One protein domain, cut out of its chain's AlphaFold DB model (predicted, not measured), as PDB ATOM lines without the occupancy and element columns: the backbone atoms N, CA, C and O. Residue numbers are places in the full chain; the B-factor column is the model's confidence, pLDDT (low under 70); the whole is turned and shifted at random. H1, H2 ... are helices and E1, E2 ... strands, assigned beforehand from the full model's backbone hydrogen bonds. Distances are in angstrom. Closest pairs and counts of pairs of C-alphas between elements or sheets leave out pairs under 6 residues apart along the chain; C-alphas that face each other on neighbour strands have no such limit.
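This is residues 2 to 99 of the 141 residues of an uncharacterized protein of Marinobacter sp. CP1 (UniProt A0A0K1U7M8). One long helix, H2, forms one leg of an arch of helices: H3 folds back from its end as the top, H4 returns beside H2 as the other leg with little contact between them, and H5 turns off at the foot of H4. H1 slants away from another side of H2, and a long loop folds back on itself through a short pairing with E1, its residues 29 to 34 sticking out as a free tip. The printed part has 98 residues with five named helices and one named strand, in the order H1, E1, H2, H3, H4, H5, and its class is mostly helix. It is only just loose, close to compact, with a radius of gyration of the C-alphas of 15.3 A and spans of 52 by 36 by 23 A.

Find C-alpha 46 at (15.056, -50.018, 50.021); from there H2, residues 46 to 67, runs 31.5 A to C-alpha 67 at (-12.294, -35.422, 44.481). After it look for H3 at residues 69 to 77, 12.3 A long, H4 at 79 to 87, 12.1 A, and H5 at 90 to 98, 12.2 A, ending at C-alpha 98 at (16.228, -60.720, 39.288). Before H2 you find H1, residues 2 to 12, 15.2 A long, and E1, residues 38 to 40, 5.7 A long.

Start at H2, where residues 61 to 65 alone touch H3; the closest C-alphas, of Lys 65 and Tyr 72, are 5.0 A apart. These two form a helical hairpin, running opposite ways at a tilt of 37 degrees, only just steep. H4 is close to H2 but not clearly touching, with the C-alphas of Lys 54 and Asn 85 closest at 7.5 A, and runs the opposite way at a shallow tilt of 25 degrees. H4 and H5 only just touch, with 3 pairs of C-alphas within 8 A, and only at the corner by their link; the closest C-alphas, of Trp 86 and Gly 92, are 5.3 A apart, and the lines are about perpendicular at 83 degrees. Now look at H1: it is close to H2 but not clearly touching, the C-alphas of Val 4 and Ile 60 closest at 6.9 A, at a steep tilt of 62 degrees. H1 is apart from H3, H4 and H5. E1 pairs with no named strand, but residues 23 to 24 pair antiparallel with its residues 38 to 40. In H1, H2, H3, H4 and H5 every O i to N i+4 pair is within hydrogen-bond range.

The C-alphas farthest apart are those of Gly 32 and Leu 99, 52.4 A. The printed part has no cut. The link from H1 to E1, 25 residues, is long; the other links are tight. Mean pLDDT of the printed part is 89.9, and residue 99 alone is under 70.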
ATOM      1  N   ASP A   2       0.892 -30.087  48.547       82.94
ATOM      2  CA  ASP A   2       2.355 -30.042  48.449       82.94
ATOM      3  C   ASP A   2       2.967 -31.428  48.236       82.94
ATOM      4  O   ASP A   2       3.925 -31.550  47.475       82.94
ATOM      5  N   LEU A   3       2.401 -32.485  48.831       87.62
ATOM      6  CA  LEU A   3       2.859 -33.858  48.615       87.62
ATOM      7  C   LEU A   3       2.732 -34.286  47.146       87.62
ATOM      8  O   LEU A   3       3.693 -34.791  46.566       87.62
ATOM      9  N   VAL A   4       1.570 -34.030  46.535       89.75
ATOM     10  CA  VAL A   4       1.282 -34.364  45.128       89.75
ATOM     11  C   VAL A   4       2.215 -33.599  44.187       89.75
ATOM     12  O   VAL A   4       2.796 -34.179  43.270       89.75
ATOM     13  N   ASN A   5       2.428 -32.308  44.443       88.94
ATOM     14  CA  ASN A   5       3.352 -31.497  43.651       88.94
ATOM     15  C   ASN A   5       4.802 -31.977  43.790       88.94
ATOM     16  O   ASN A   5       5.510 -32.082  42.788       88.94
ATOM     17  N   LYS A   6       5.239 -32.317  45.010       89.50
ATOM     18  CA  LYS A   6       6.579 -32.862  45.260       89.50
ATOM     19  C   LYS A   6       6.792 -34.160  44.489       89.50
ATOM     20  O   LYS A   6       7.767 -34.250  43.749       89.50
ATOM     21  N   ILE A   7       5.888 -35.137  44.597       91.06
ATOM     22  CA  ILE A   7       6.067 -36.413  43.888       91.06
ATOM     23  C   ILE A   7       6.016 -36.233  42.367       91.06
ATOM     24  O   ILE A   7       6.848 -36.798  41.661       91.06
ATOM     25  N   ARG A   8       5.121 -35.377  41.856       92.88
ATOM     26  CA  ARG A   8       5.044 -35.045  40.428       92.88
ATOM     27  C   ARG A   8       6.357 -34.454  39.924       92.88
ATOM     28  O   ARG A   8       6.827 -34.856  38.863       92.88
ATOM     29  N   ASN A   9       6.955 -33.522  40.665       91.88
ATOM     30  CA  ASN A   9       8.233 -32.919  40.286       91.88
ATOM     31  C   ASN A   9       9.365 -33.948  40.307       91.88
ATOM     32  O   ASN A   9      10.145 -34.002  39.363       91.88
ATOM     33  N   ARG A  10       9.406 -34.830  41.313       92.31
ATOM     34  CA  ARG A  10      10.388 -35.924  41.350       92.31
ATOM     35  C   ARG A  10      10.276 -36.838  40.137       92.31
ATOM     36  O   ARG A  10      11.295 -37.173  39.546       92.31
ATOM     37  N   ILE A  11       9.054 -37.200  39.740       90.69
ATOM     38  CA  ILE A  11       8.808 -37.996  38.530       90.69
ATOM     39  C   ILE A  11       9.302 -37.244  37.288       90.69
ATOM     40  O   ILE A  11      10.033 -37.815  36.484       90.69
ATOM     41  N   ALA A  12       8.957 -35.960  37.152       92.12
ATOM     42  CA  ALA A  12       9.354 -35.140  36.006       92.12
ATOM     43  C   ALA A  12      10.879 -34.972  35.878       92.12
ATOM     44  O   ALA A  12      11.399 -34.889  34.768       92.12
ATOM     45  N   HIS A  13      11.591 -34.938  37.005       92.88
ATOM     46  CA  HIS A  13      13.047 -34.794  37.055       92.88
ATOM     47  C   HIS A  13      13.798 -36.126  37.174       92.88
ATOM     48  O   HIS A  13      15.019 -36.116  37.319       92.88
ATOM     49  N   PHE A  14      13.098 -37.265  37.113       89.25
ATOM     50  CA  PHE A  14      13.676 -38.597  37.333       89.25
ATOM     51  C   PHE A  14      14.497 -38.683  38.632       89.25
ATOM     52  O   PHE A  14      15.539 -39.337  38.702       89.25
ATOM     53  N   GLU A  15      14.030 -38.006  39.686       90.81
ATOM     54  CA  GLU A  15      14.704 -38.022  40.976       90.81
ATOM     55  C   GLU A  15      14.585 -39.402  41.637       90.81
ATOM     56  O   GLU A  15      13.480 -39.939  41.769       90.81
ATOM     57  N   PRO A  16      15.694 -39.963  42.149       90.06
ATOM     58  CA  PRO A  16      15.664 -41.249  42.824       90.06
ATOM     59  C   PRO A  16      14.737 -41.272  44.040       90.06
ATOM     60  O   PRO A  16      14.793 -40.385  44.891       90.06
ATOM     61  N   VAL A  17      13.931 -42.321  44.190       86.38
ATOM     62  CA  VAL A  17      12.919 -42.418  45.260       86.38
ATOM     63  C   VAL A  17      13.504 -42.466  46.676       86.38
ATOM     64  O   VAL A  17      12.831 -42.040  47.609       86.38
ATOM     65  N   TRP A  18      14.756 -42.906  46.838       86.62
ATOM     66  CA  TRP A  18      15.458 -42.961  48.128       86.62
ATOM     67  C   TRP A  18      16.046 -41.615  48.571       86.62
ATOM     68  O   TRP A  18      16.354 -41.442  49.740       86.62
ATOM     69  N   LYS A  19      16.164 -40.623  47.678       88.12
ATOM     70  CA  LYS A  19      16.629 -39.265  48.032       88.12
ATOM     71  C   LYS A  19      15.512 -38.394  48.622       88.12
ATOM     72  O   LYS A  19      15.488 -37.185  48.395       88.12
ATOM     73  N   GLN A  20      14.484 -38.997  49.207       89.62
ATOM     74  CA  GLN A  20      13.396 -38.245  49.827       89.62
ATOM     75  C   GLN A  20      13.830 -37.844  51.232       89.62
ATOM     76  O   GLN A  20      14.378 -38.662  51.959       89.62
ATOM     77  N   GLY A  21      13.587 -36.592  51.611       91.50
ATOM     78  CA  GLY A  21      13.787 -36.164  52.992       91.50
ATOM     79  C   GLY A  21      12.699 -36.689  53.931       91.50
ATOM     80  O   GLY A  21      11.798 -37.453  53.547       91.50
ATOM     81  N   ASP A  22      12.765 -36.209  55.164       93.12
ATOM     82  CA  ASP A  22      11.732 -36.397  56.174       93.12
ATOM     83  C   ASP A  22      10.346 -35.988  55.656       93.12
ATOM     84  O   ASP A  22      10.171 -34.965  54.984       93.12
ATOM     85  N   LEU A  23       9.349 -36.818  55.958       91.50
ATOM     86  CA  LEU A  23       7.951 -36.529  55.681       91.50
ATOM     87  C   LEU A  23       7.298 -36.011  56.945       91.50
ATOM     88  O   LEU A  23       7.186 -36.732  57.932       91.50
ATOM     89  N   TYR A  24       6.803 -34.789  56.862       90.69
ATOM     90  CA  TYR A  24       6.021 -34.156  57.909       90.69
ATOM     91  C   TYR A  24       4.527 -34.225  57.581       90.69
ATOM     92  O   TYR A  24       4.129 -34.545  56.453       90.69
ATOM     93  N   GLU A  25       3.690 -33.929  58.568       89.88
ATOM     94  CA  GLU A  25       2.249 -33.768  58.380       89.88
ATOM     95  C   GLU A  25       1.935 -32.732  57.289       89.88
ATOM     96  O   GLU A  25       2.555 -31.668  57.214       89.88
ATOM     97  N   GLU A  26       0.929 -33.008  56.450       83.75
ATOM     98  CA  GLU A  26       0.432 -32.048  55.453       83.75
ATOM     99  C   GLU A  26      -0.477 -31.003  56.119       83.75
ATOM    100  O   GLU A  26      -1.686 -30.936  55.902       83.75
ATOM    101  N   ARG A  27       0.127 -30.155  56.951       84.00
ATOM    102  CA  ARG A  27      -0.530 -29.037  57.623       84.00
ATOM    103  C   ARG A  27       0.261 -27.757  57.393       84.00
ATOM    104  O   ARG A  27       1.483 -27.729  57.492       84.00
ATOM    105  N   ARG A  28      -0.450 -26.654  57.145       79.50
ATOM    106  CA  ARG A  28       0.174 -25.325  57.117       79.50
ATOM    107  C   ARG A  28       0.562 -24.903  58.529       79.50
ATOM    108  O   ARG A  28      -0.274 -24.941  59.437       79.50
ATOM    109  N   TYR A  29       1.800 -24.449  58.690       80.81
ATOM    110  CA  TYR A  29       2.219 -23.778  59.912       80.81
ATOM    111  C   TYR A  29       1.338 -22.544  60.156       80.81
ATOM    112  O   TYR A  29       1.041 -21.782  59.233       80.81
ATOM    113  N   ARG A  30       0.892 -22.367  61.400       84.75
ATOM    114  CA  ARG A  30       0.148 -21.191  61.861       84.75
ATOM    115  C   ARG A  30       0.831 -20.670  63.117       84.75
ATOM    116  O   ARG A  30       1.266 -21.465  63.947       84.75
ATOM    117  N   GLN A  31       0.914 -19.354  63.263       85.75
ATOM    118  CA  GLN A  31       1.489 -18.738  64.456       85.75
ATOM    119  C   GLN A  31       0.747 -19.230  65.713       85.75
ATOM    120  O   GLN A  31      -0.482 -19.294  65.721       85.75
ATOM    121  N   GLY A  32       1.493 -19.650  66.738       86.50
ATOM    122  CA  GLY A  32       0.938 -20.234  67.967       86.50
ATOM    123  C   GLY A  32       0.528 -21.710  67.867       86.50
ATOM    124  O   GLY A  32       0.053 -22.275  68.845       86.50
ATOM    125  N   SER A  33       0.707 -22.360  66.712       84.56
ATOM    126  CA  SER A  33       0.513 -23.806  66.575       84.56
ATOM    127  C   SER A  33       1.814 -24.589  66.764       84.56
ATOM    128  O   SER A  33       2.866 -24.097  66.352       84.56
ATOM    129  N   PRO A  34       1.748 -25.836  67.271       85.50
ATOM    130  CA  PRO A  34       2.878 -26.757  67.210       85.50
ATOM    131  C   PRO A  34       3.393 -26.917  65.775       85.50
ATOM    132  O   PRO A  34       2.615 -26.851  64.813       85.50
ATOM    133  N   ALA A  35       4.702 -27.134  65.639       86.12
ATOM    134  CA  ALA A  35       5.303 -27.494  64.360       86.12
ATOM    135  C   ALA A  35       4.672 -28.795  63.823       86.12
ATOM    136  O   ALA A  35       4.300 -29.652  64.629       86.12
ATOM    137  N   PRO A  36       4.541 -28.958  62.489       88.12
ATOM    138  CA  PRO A  36       4.062 -30.205  61.901       88.12
ATOM    139  C   PRO A  36       4.882 -31.392  62.406       88.12
ATOM    140  O   PRO A  36       6.114 -31.339  62.393       88.12
ATOM    141  N   ALA A  37       4.207 -32.453  62.843       90.81
ATOM    142  CA  ALA A  37       4.908 -33.620  63.357       90.81
ATOM    143  C   ALA A  37       5.626 -34.373  62.228       90.81
ATOM    144  O   ALA A  37       5.194 -34.370  61.068       90.81
ATOM    145  N   LEU A  38       6.730 -35.036  62.576       91.62
ATOM    146  CA  LEU A  38       7.382 -35.992  61.691       91.62
ATOM    147  C   LEU A  38       6.486 -37.229  61.563       91.62
ATOM    148  O   LEU A  38       6.193 -37.895  62.551       91.62
ATOM    149  N   VAL A  39       6.070 -37.543  60.341       90.75
ATOM    150  CA  VAL A  39       5.284 -38.744  60.024       90.75
ATOM    151  C   VAL A  39       6.211 -39.923  59.753       90.75
ATOM    152  O   VAL A  39       5.949 -41.036  60.192       90.75
ATOM    153  N   GLN A  40       7.281 -39.692  58.992       91.38
ATOM    154  CA  GLN A  40       8.239 -40.731  58.633       91.38
ATOM    155  C   GLN A  40       9.598 -40.095  58.336       91.38
ATOM    156  O   GLN A  40       9.679 -39.126  57.578       91.38
ATOM    157  N   SER A  41      10.671 -40.664  58.879       93.50
ATOM    158  CA  SER A  41      12.041 -40.230  58.586       93.50
ATOM    159  C   SER A  41      12.423 -40.483  57.126       93.50
ATOM    160  O   SER A  41      11.791 -41.293  56.437       93.50
ATOM    161  N   ALA A  42      13.453 -39.788  56.645       94.31
ATOM    162  CA  ALA A  42      14.060 -40.035  55.341       94.31
ATOM    163  C   ALA A  42      14.382 -41.537  55.136       94.31
ATOM    164  O   ALA A  42      14.866 -42.181  56.072       94.31
ATOM    165  N   PRO A  43      14.122 -42.117  53.946       94.94
ATOM    166  CA  PRO A  43      14.405 -43.525  53.686       94.94
ATOM    167  C   PRO A  43      15.903 -43.837  53.764       94.94
ATOM    168  O   PRO A  43      16.693 -43.211  53.060       94.94
ATOM    169  N   ASN A  44      16.283 -44.848  54.548       94.94
ATOM    170  CA  ASN A  44      17.669 -45.324  54.644       94.94
ATOM    171  C   ASN A  44      17.847 -46.722  54.040       94.94
ATOM    172  O   ASN A  44      18.955 -47.110  53.670       94.94
ATOM    173  N   THR A  45      16.754 -47.474  53.894       93.19
ATOM    174  CA  THR A  45      16.740 -48.798  53.269       93.19
ATOM    175  C   THR A  45      15.827 -48.834  52.034       93.19
ATOM    176  O   THR A  45      14.919 -48.006  51.894       93.19
ATOM    177  N   PRO A  46      16.004 -49.808  51.116       91.19
ATOM    178  CA  PRO A  46      15.056 -50.018  50.021       91.19
ATOM    179  C   PRO A  46      13.622 -50.265  50.505       91.19
ATOM    180  O   PRO A  46      12.675 -49.847  49.842       91.19
ATOM    181  N   LEU A  47      13.462 -50.917  51.660       90.44
ATOM    182  CA  LEU A  47      12.152 -51.169  52.251       90.44
ATOM    183  C   LEU A  47      11.507 -49.865  52.734       90.44
ATOM    184  O   LEU A  47      10.334 -49.641  52.444       90.44
ATOM    185  N   ASP A  48      12.276 -48.971  53.362       93.12
ATOM    186  CA  ASP A  48      11.788 -47.647  53.770       93.12
ATOM    187  C   ASP A  48      11.298 -46.853  52.554       93.12
ATOM    188  O   ASP A  48      10.260 -46.192  52.603       93.12
ATOM    189  N   ALA A  49      12.031 -46.933  51.437       93.12
ATOM    190  CA  ALA A  49      11.665 -46.251  50.200       93.12
ATOM    191  C   ALA A  49      10.368 -46.823  49.602       93.12
ATOM    192  O   ALA A  49       9.514 -46.057  49.157       93.12
ATOM    193  N   ILE A  50      10.188 -48.146  49.638       92.62
ATOM    194  CA  ILE A  50       8.943 -48.809  49.220       92.62
ATOM    195  C   ILE A  50       7.772 -48.382  50.108       92.62
ATOM    196  O   ILE A  50       6.724 -47.988  49.597       92.62
ATOM    197  N   GLN A  51       7.947 -48.417  51.430       91.94
ATOM    198  CA  GLN A  51       6.918 -47.992  52.380       91.94
ATOM    199  C   GLN A  51       6.551 -46.521  52.177       91.94
ATOM    200  O   GLN A  51       5.371 -46.174  52.170       91.94
ATOM    201  N   ARG A  52       7.547 -45.658  51.934       93.38
ATOM    202  CA  ARG A  52       7.327 -44.246  51.608       93.38
ATOM    203  C   ARG A  52       6.499 -44.081  50.333       93.38
ATOM    204  O   ARG A  52       5.591 -43.256  50.309       93.38
ATOM    205  N   LEU A  53       6.800 -44.838  49.278       92.81
ATOM    206  CA  LEU A  53       6.043 -44.785  48.023       92.81
ATOM    207  C   LEU A  53       4.597 -45.249  48.203       92.81
ATOM    208  O   LEU A  53       3.701 -44.592  47.676       92.81
ATOM    209  N   LYS A  54       4.368 -46.313  48.982       92.75
ATOM    210  CA  LYS A  54       3.021 -46.778  49.340       92.75
ATOM    211  C   LYS A  54       2.236 -45.715  50.095       92.75
ATOM    212  O   LYS A  54       1.169 -45.331  49.645       92.75
ATOM    213  N   LEU A  55       2.818 -45.130  51.140       92.19
ATOM    214  CA  LEU A  55       2.173 -44.055  51.899       92.19
ATOM    215  C   LEU A  55       1.787 -42.859  51.011       92.19
ATOM    216  O   LEU A  55       0.723 -42.267  51.177       92.19
ATOM    217  N   ILE A  56       2.659 -42.472  50.076       92.94
ATOM    218  CA  ILE A  56       2.370 -41.390  49.128       92.94
ATOM    219  C   ILE A  56       1.226 -41.784  48.191       92.94
ATOM    220  O   ILE A  56       0.336 -40.971  47.946       92.94
ATOM    221  N   HIS A  57       1.244 -43.010  47.671       94.56
ATOM    222  CA  HIS A  57       0.195 -43.540  46.804       94.56
ATOM    223  C   HIS A  57      -1.160 -43.622  47.514       94.56
ATOM    224  O   HIS A  57      -2.142 -43.114  46.974       94.56
ATOM    225  N   ASP A  58      -1.203 -44.120  48.748       93.94
ATOM    226  CA  ASP A  58      -2.412 -44.175  49.574       93.94
ATOM    227  C   ASP A  58      -3.006 -42.774  49.775       93.94
ATOM    228  O   ASP A  58      -4.188 -42.549  49.531       93.94
ATOM    229  N   ARG A  59      -2.175 -41.779  50.112       93.75
ATOM    230  CA  ARG A  59      -2.627 -40.383  50.268       93.75
ATOM    231  C   ARG A  59      -3.145 -39.774  48.964       93.75
ATOM    232  O   ARG A  59      -4.094 -38.993  48.976       93.75
ATOM    233  N   ILE A  60      -2.527 -40.102  47.828       94.81
ATOM    234  CA  ILE A  60      -2.973 -39.627  46.510       94.81
ATOM    235  C   ILE A  60      -4.304 -40.267  46.126       94.81
ATOM    236  O   ILE A  60      -5.178 -39.578  45.603       94.81
ATOM    237  N   THR A  61      -4.467 -41.565  46.371       95.88
ATOM    238  CA  THR A  61      -5.709 -42.278  46.060       95.88
ATOM    239  C   THR A  61      -6.839 -41.875  47.005       95.88
ATOM    240  O   THR A  61      -7.968 -41.715  46.550       95.88
ATOM    241  N   GLU A  62      -6.550 -41.596  48.277       95.25
ATOM    242  CA  GLU A  62      -7.502 -41.004  49.221       95.25
ATOM    243  C   GLU A  62      -7.965 -39.617  48.755       95.25
ATOM    244  O   GLU A  62      -9.167 -39.360  48.667       95.25
ATOM    245  N   LEU A  63      -7.031 -38.750  48.349       94.75
ATOM    246  CA  LEU A  63      -7.379 -37.460  47.753       94.75
ATOM    247  C   LEU A  63      -8.219 -37.636  46.479       94.75
ATOM    248  O   LEU A  63      -9.210 -36.931  46.297       94.75
ATOM    249  N   LEU A  64      -7.852 -38.575  45.601       96.06
ATOM    250  CA  LEU A  64      -8.620 -38.881  44.394       96.06
ATOM    251  C   LEU A  64     -10.045 -39.315  44.745       96.06
ATOM    252  O   LEU A  64     -10.983 -38.852  44.104       96.06
ATOM    253  N   LYS A  65     -10.215 -40.139  45.784       97.50
ATOM    254  CA  LYS A  65     -11.525 -40.573  46.281       97.50
ATOM    255  C   LYS A  65     -12.374 -39.398  46.752       97.50
ATOM    256  O   LYS A  65     -13.563 -39.366  46.451       97.50
ATOM    257  N   TRP A  66     -11.780 -38.434  47.456       96.62
ATOM    258  CA  TRP A  66     -12.486 -37.220  47.880       96.62
ATOM    259  C   TRP A  66     -12.865 -36.314  46.707       96.62
ATOM    260  O   TRP A  66     -13.919 -35.686  46.744       96.62
ATOM    261  N   LEU A  67     -12.031 -36.245  45.666       96.94
ATOM    262  CA  LEU A  67     -12.294 -35.422  44.481       96.94
ATOM    263  C   LEU A  67     -13.303 -36.065  43.520       96.94
ATOM    264  O   LEU A  67     -14.119 -35.368  42.923       96.94
ATOM    265  N   SER A  68     -13.225 -37.381  43.329       98.12
ATOM    266  CA  SER A  68     -14.100 -38.143  42.442       98.12
ATOM    267  C   SER A  68     -14.091 -39.633  42.820       98.12
ATOM    268  O   SER A  68     -13.168 -40.366  42.445       98.12
ATOM    269  N   PRO A  69     -15.140 -40.112  43.512       97.94
ATOM    270  CA  PRO A  69     -15.284 -41.526  43.851       97.94
ATOM    271  C   PRO A  69     -15.271 -42.450  42.626       97.94
ATOM    272  O   PRO A  69     -14.647 -43.508  42.670       97.94
ATOM    273  N   ASP A  70     -15.883 -42.033  41.513       98.19
ATOM    274  CA  ASP A  70     -15.908 -42.820  40.274       98.19
ATOM    275  C   ASP A  70     -14.500 -43.005  39.698       98.19
ATOM    276  O   ASP A  70     -14.099 -44.121  39.379       98.19
ATOM    277  N   ARG A  71     -13.696 -41.932  39.645       97.69
ATOM    278  CA  ARG A  71     -12.305 -42.017  39.169       97.69
ATOM    279  C   ARG A  71     -11.411 -42.815  40.097       97.69
ATOM    280  O   ARG A  71     -10.510 -43.503  39.622       97.69
ATOM    281  N   TYR A  72     -11.656 -42.737  41.398       98.25
ATOM    282  CA  TYR A  72     -11.006 -43.619  42.353       98.25
ATOM    283  C   TYR A  72     -11.332 -45.086  42.049       98.25
ATOM    284  O   TYR A  72     -10.410 -45.880  41.901       98.25
ATOM    285  N   ASN A  73     -12.605 -45.442  41.864       98.00
ATOM    286  CA  ASN A  73     -13.009 -46.818  41.559       98.00
ATOM    287  C   ASN A  73     -12.422 -47.319  40.225       98.00
ATOM    288  O   ASN A  73     -11.879 -48.427  40.169       98.00
ATOM    289  N   ASP A  74     -12.451 -46.488  39.176       97.81
ATOM    290  CA  ASP A  74     -11.795 -46.773  37.892       97.81
ATOM    291  C   ASP A  74     -10.309 -47.097  38.105       97.81
ATOM    292  O   ASP A  74      -9.802 -48.112  37.622       97.81
ATOM    293  N   TYR A  75      -9.605 -46.256  38.868       97.00
ATOM    294  CA  TYR A  75      -8.188 -46.440  39.157       97.00
ATOM    295  C   TYR A  75      -7.915 -47.708  39.976       97.00
ATOM    296  O   TYR A  75      -7.060 -48.501  39.580       97.00
ATOM    297  N   MET A  76      -8.653 -47.937  41.065       96.19
ATOM    298  CA  MET A  76      -8.477 -49.106  41.938       96.19
ATOM    299  C   MET A  76      -8.753 -50.428  41.209       96.19
ATOM    300  O   MET A  76      -8.148 -51.451  41.515       96.19
ATOM    301  N   SER A  77      -9.631 -50.423  40.202       91.94
ATOM    302  CA  SER A  77      -9.884 -51.600  39.359       91.94
ATOM    303  C   SER A  77      -8.847 -51.793  38.238       91.94
ATOM    304  O   SER A  77      -8.805 -52.847  37.586       91.94
ATOM    305  N   SER A  78      -7.976 -50.810  38.008       87.44
ATOM    306  CA  SER A  78      -7.048 -50.796  36.880       87.44
ATOM    307  C   SER A  78      -5.849 -51.733  37.066       87.44
ATOM    308  O   SER A  78      -5.452 -52.103  38.169       87.44
ATOM    309  N   TYR A  79      -5.212 -52.094  35.949       85.56
ATOM    310  CA  TYR A  79      -3.910 -52.769  35.977       85.56
ATOM    311  C   TYR A  79      -2.821 -51.900  36.626       85.56
ATOM    312  O   TYR A  79      -1.909 -52.436  37.249       85.56
ATOM    313  N   VAL A  80      -2.912 -50.573  36.477       89.00
ATOM    314  CA  VAL A  80      -1.880 -49.637  36.938       89.00
ATOM    315  C   VAL A  80      -1.750 -49.676  38.455       89.00
ATOM    316  O   VAL A  80      -0.631 -49.731  38.955       89.00
ATOM    317  N   GLU A  81      -2.872 -49.695  39.175       93.00
ATOM    318  CA  GLU A  81      -2.886 -49.814  40.635       93.00
ATOM    319  C   GLU A  81      -2.236 -51.129  41.086       93.00
ATOM    320  O   GLU A  81      -1.264 -51.110  41.846       93.00
ATOM    321  N   ARG A  82      -2.674 -52.260  40.515       87.56
ATOM    322  CA  ARG A  82      -2.147 -53.584  40.880       87.56
ATOM    323  C   ARG A  82      -0.655 -53.695  40.613       87.56
ATOM    324  O   ARG A  82       0.096 -54.218  41.431       87.56
ATOM    325  N   HIS A  83      -0.220 -53.203  39.457       85.19
ATOM    326  CA  HIS A  83       1.179 -53.243  39.063       85.19
ATOM    327  C   HIS A  83       2.045 -52.329  39.933       85.19
ATOM    328  O   HIS A  83       3.136 -52.731  40.335       85.19
ATOM    329  N   PHE A  84       1.558 -51.132  40.273       90.19
ATOM    330  CA  PHE A  84       2.250 -50.234  41.195       90.19
ATOM    331  C   PHE A  84       2.436 -50.886  42.570       90.19
ATOM    332  O   PHE A  84       3.550 -50.895  43.096       90.19
ATOM    333  N   ASN A  85       1.377 -51.489  43.119       89.62
ATOM    334  CA  ASN A  85       1.430 -52.182  44.404       89.62
ATOM    335  C   ASN A  85       2.362 -53.393  44.390       89.62
ATOM    336  O   ASN A  85       3.092 -53.615  45.359       89.62
ATOM    337  N   TRP A  86       2.382 -54.137  43.282       87.19
ATOM    338  CA  TRP A  86       3.329 -55.226  43.082       87.19
ATOM    339  C   TRP A  86       4.774 -54.717  43.044       87.19
ATOM    340  O   TRP A  86       5.596 -55.222  43.799       87.19
ATOM    341  N   ILE A  87       5.099 -53.682  42.260       85.12
ATOM    342  CA  ILE A  87       6.453 -53.087  42.246       85.12
ATOM    343  C   ILE A  87       6.844 -52.582  43.642       85.12
ATOM    344  O   ILE A  87       7.985 -52.755  44.069       85.12
ATOM    345  N   CYS A  88       5.899 -51.995  44.376       89.50
ATOM    346  CA  CYS A  88       6.088 -51.528  45.747       89.50
ATOM    347  C   CYS A  88       5.900 -52.653  46.787       89.50
ATOM    348  O   CYS A  88       5.324 -52.444  47.859       89.50
ATOM    349  N   SER A  89       6.386 -53.857  46.496       86.69
ATOM    350  CA  SER A  89       6.443 -54.987  47.431       86.69
ATOM    351  C   SER A  89       7.868 -55.531  47.525       86.69
ATOM    352  O   SER A  89       8.707 -55.257  46.660       86.69
ATOM    353  N   ALA A  90       8.172 -56.274  48.591       85.31
ATOM    354  CA  ALA A  90       9.487 -56.890  48.734       85.31
ATOM    355  C   ALA A  90       9.713 -57.910  47.609       85.31
ATOM    356  O   ALA A  90      10.766 -57.922  46.975       85.31
ATOM    357  N   GLU A  91       8.679 -58.692  47.313       81.44
ATOM    358  CA  GLU A  91       8.617 -59.692  46.257       81.44
ATOM    359  C   GLU A  91       8.827 -59.047  44.890       81.44
ATOM    360  O   GLU A  91       9.675 -59.492  44.121       81.44
ATOM    361  N   GLY A  92       8.112 -57.958  44.603       81.44
ATOM    362  CA  GLY A  92       8.252 -57.212  43.358       81.44
ATOM    363  C   GLY A  92       9.629 -56.583  43.199       81.44
ATOM    364  O   GLY A  92      10.181 -56.623  42.103       81.44
ATOM    365  N   LEU A  93      10.244 -56.079  44.274       84.31
ATOM    366  CA  LEU A  93      11.622 -55.587  44.228       84.31
ATOM    367  C   LEU A  93      12.621 -56.716  43.958       84.31
ATOM    368  O   LEU A  93      13.536 -56.534  43.155       84.31
ATOM    369  N   VAL A  94      12.478 -57.865  44.627       83.62
ATOM    370  CA  VAL A  94      13.334 -59.037  44.384       83.62
ATOM    371  C   VAL A  94      13.175 -59.507  42.946       83.62
ATOM    372  O   VAL A  94      14.178 -59.642  42.248       83.62
ATOM    373  N   ALA A  95      11.936 -59.667  42.485       76.06
ATOM    374  CA  ALA A  95      11.624 -60.025  41.113       76.06
ATOM    375  C   ALA A  95      12.265 -59.029  40.151       76.06
ATOM    376  O   ALA A  95      13.025 -59.435  39.286       76.06
ATOM    377  N   TYR A  96      12.066 -57.724  40.359       77.94
ATOM    378  CA  TYR A  96      12.628 -56.670  39.518       77.94
ATOM    379  C   TYR A  96      14.161 -56.664  39.498       77.94
ATOM    380  O   TYR A  96      14.760 -56.413  38.459       77.94
ATOM    381  N   LYS A  97      14.820 -56.971  40.620       79.00
ATOM    382  CA  LYS A  97      16.282 -57.140  40.675       79.00
ATOM    383  C   LYS A  97      16.757 -58.394  39.941       79.00
ATOM    384  O   LYS A  97      17.849 -58.392  39.382       79.00
ATOM    385  N   GLN A  98      15.963 -59.460  39.980       73.38
ATOM    386  CA  GLN A  98      16.228 -60.720  39.288       73.38
ATOM    387  C   GLN A  98      15.843 -60.670  37.807       73.38
ATOM    388  O   GLN A  98      16.308 -61.510  37.034       73.38
ATOM    389  N   LEU A  99      15.028 -59.689  37.399       66.38
ATOM    390  CA  LEU A  99      14.715 -59.420  36.004       66.38
ATOM    391  C   LEU A  99      16.012 -59.054  35.277       66.38
ATOM    392  O   LEU A  99      16.468 -57.912  35.276       66.38
TER     393      LEU A  99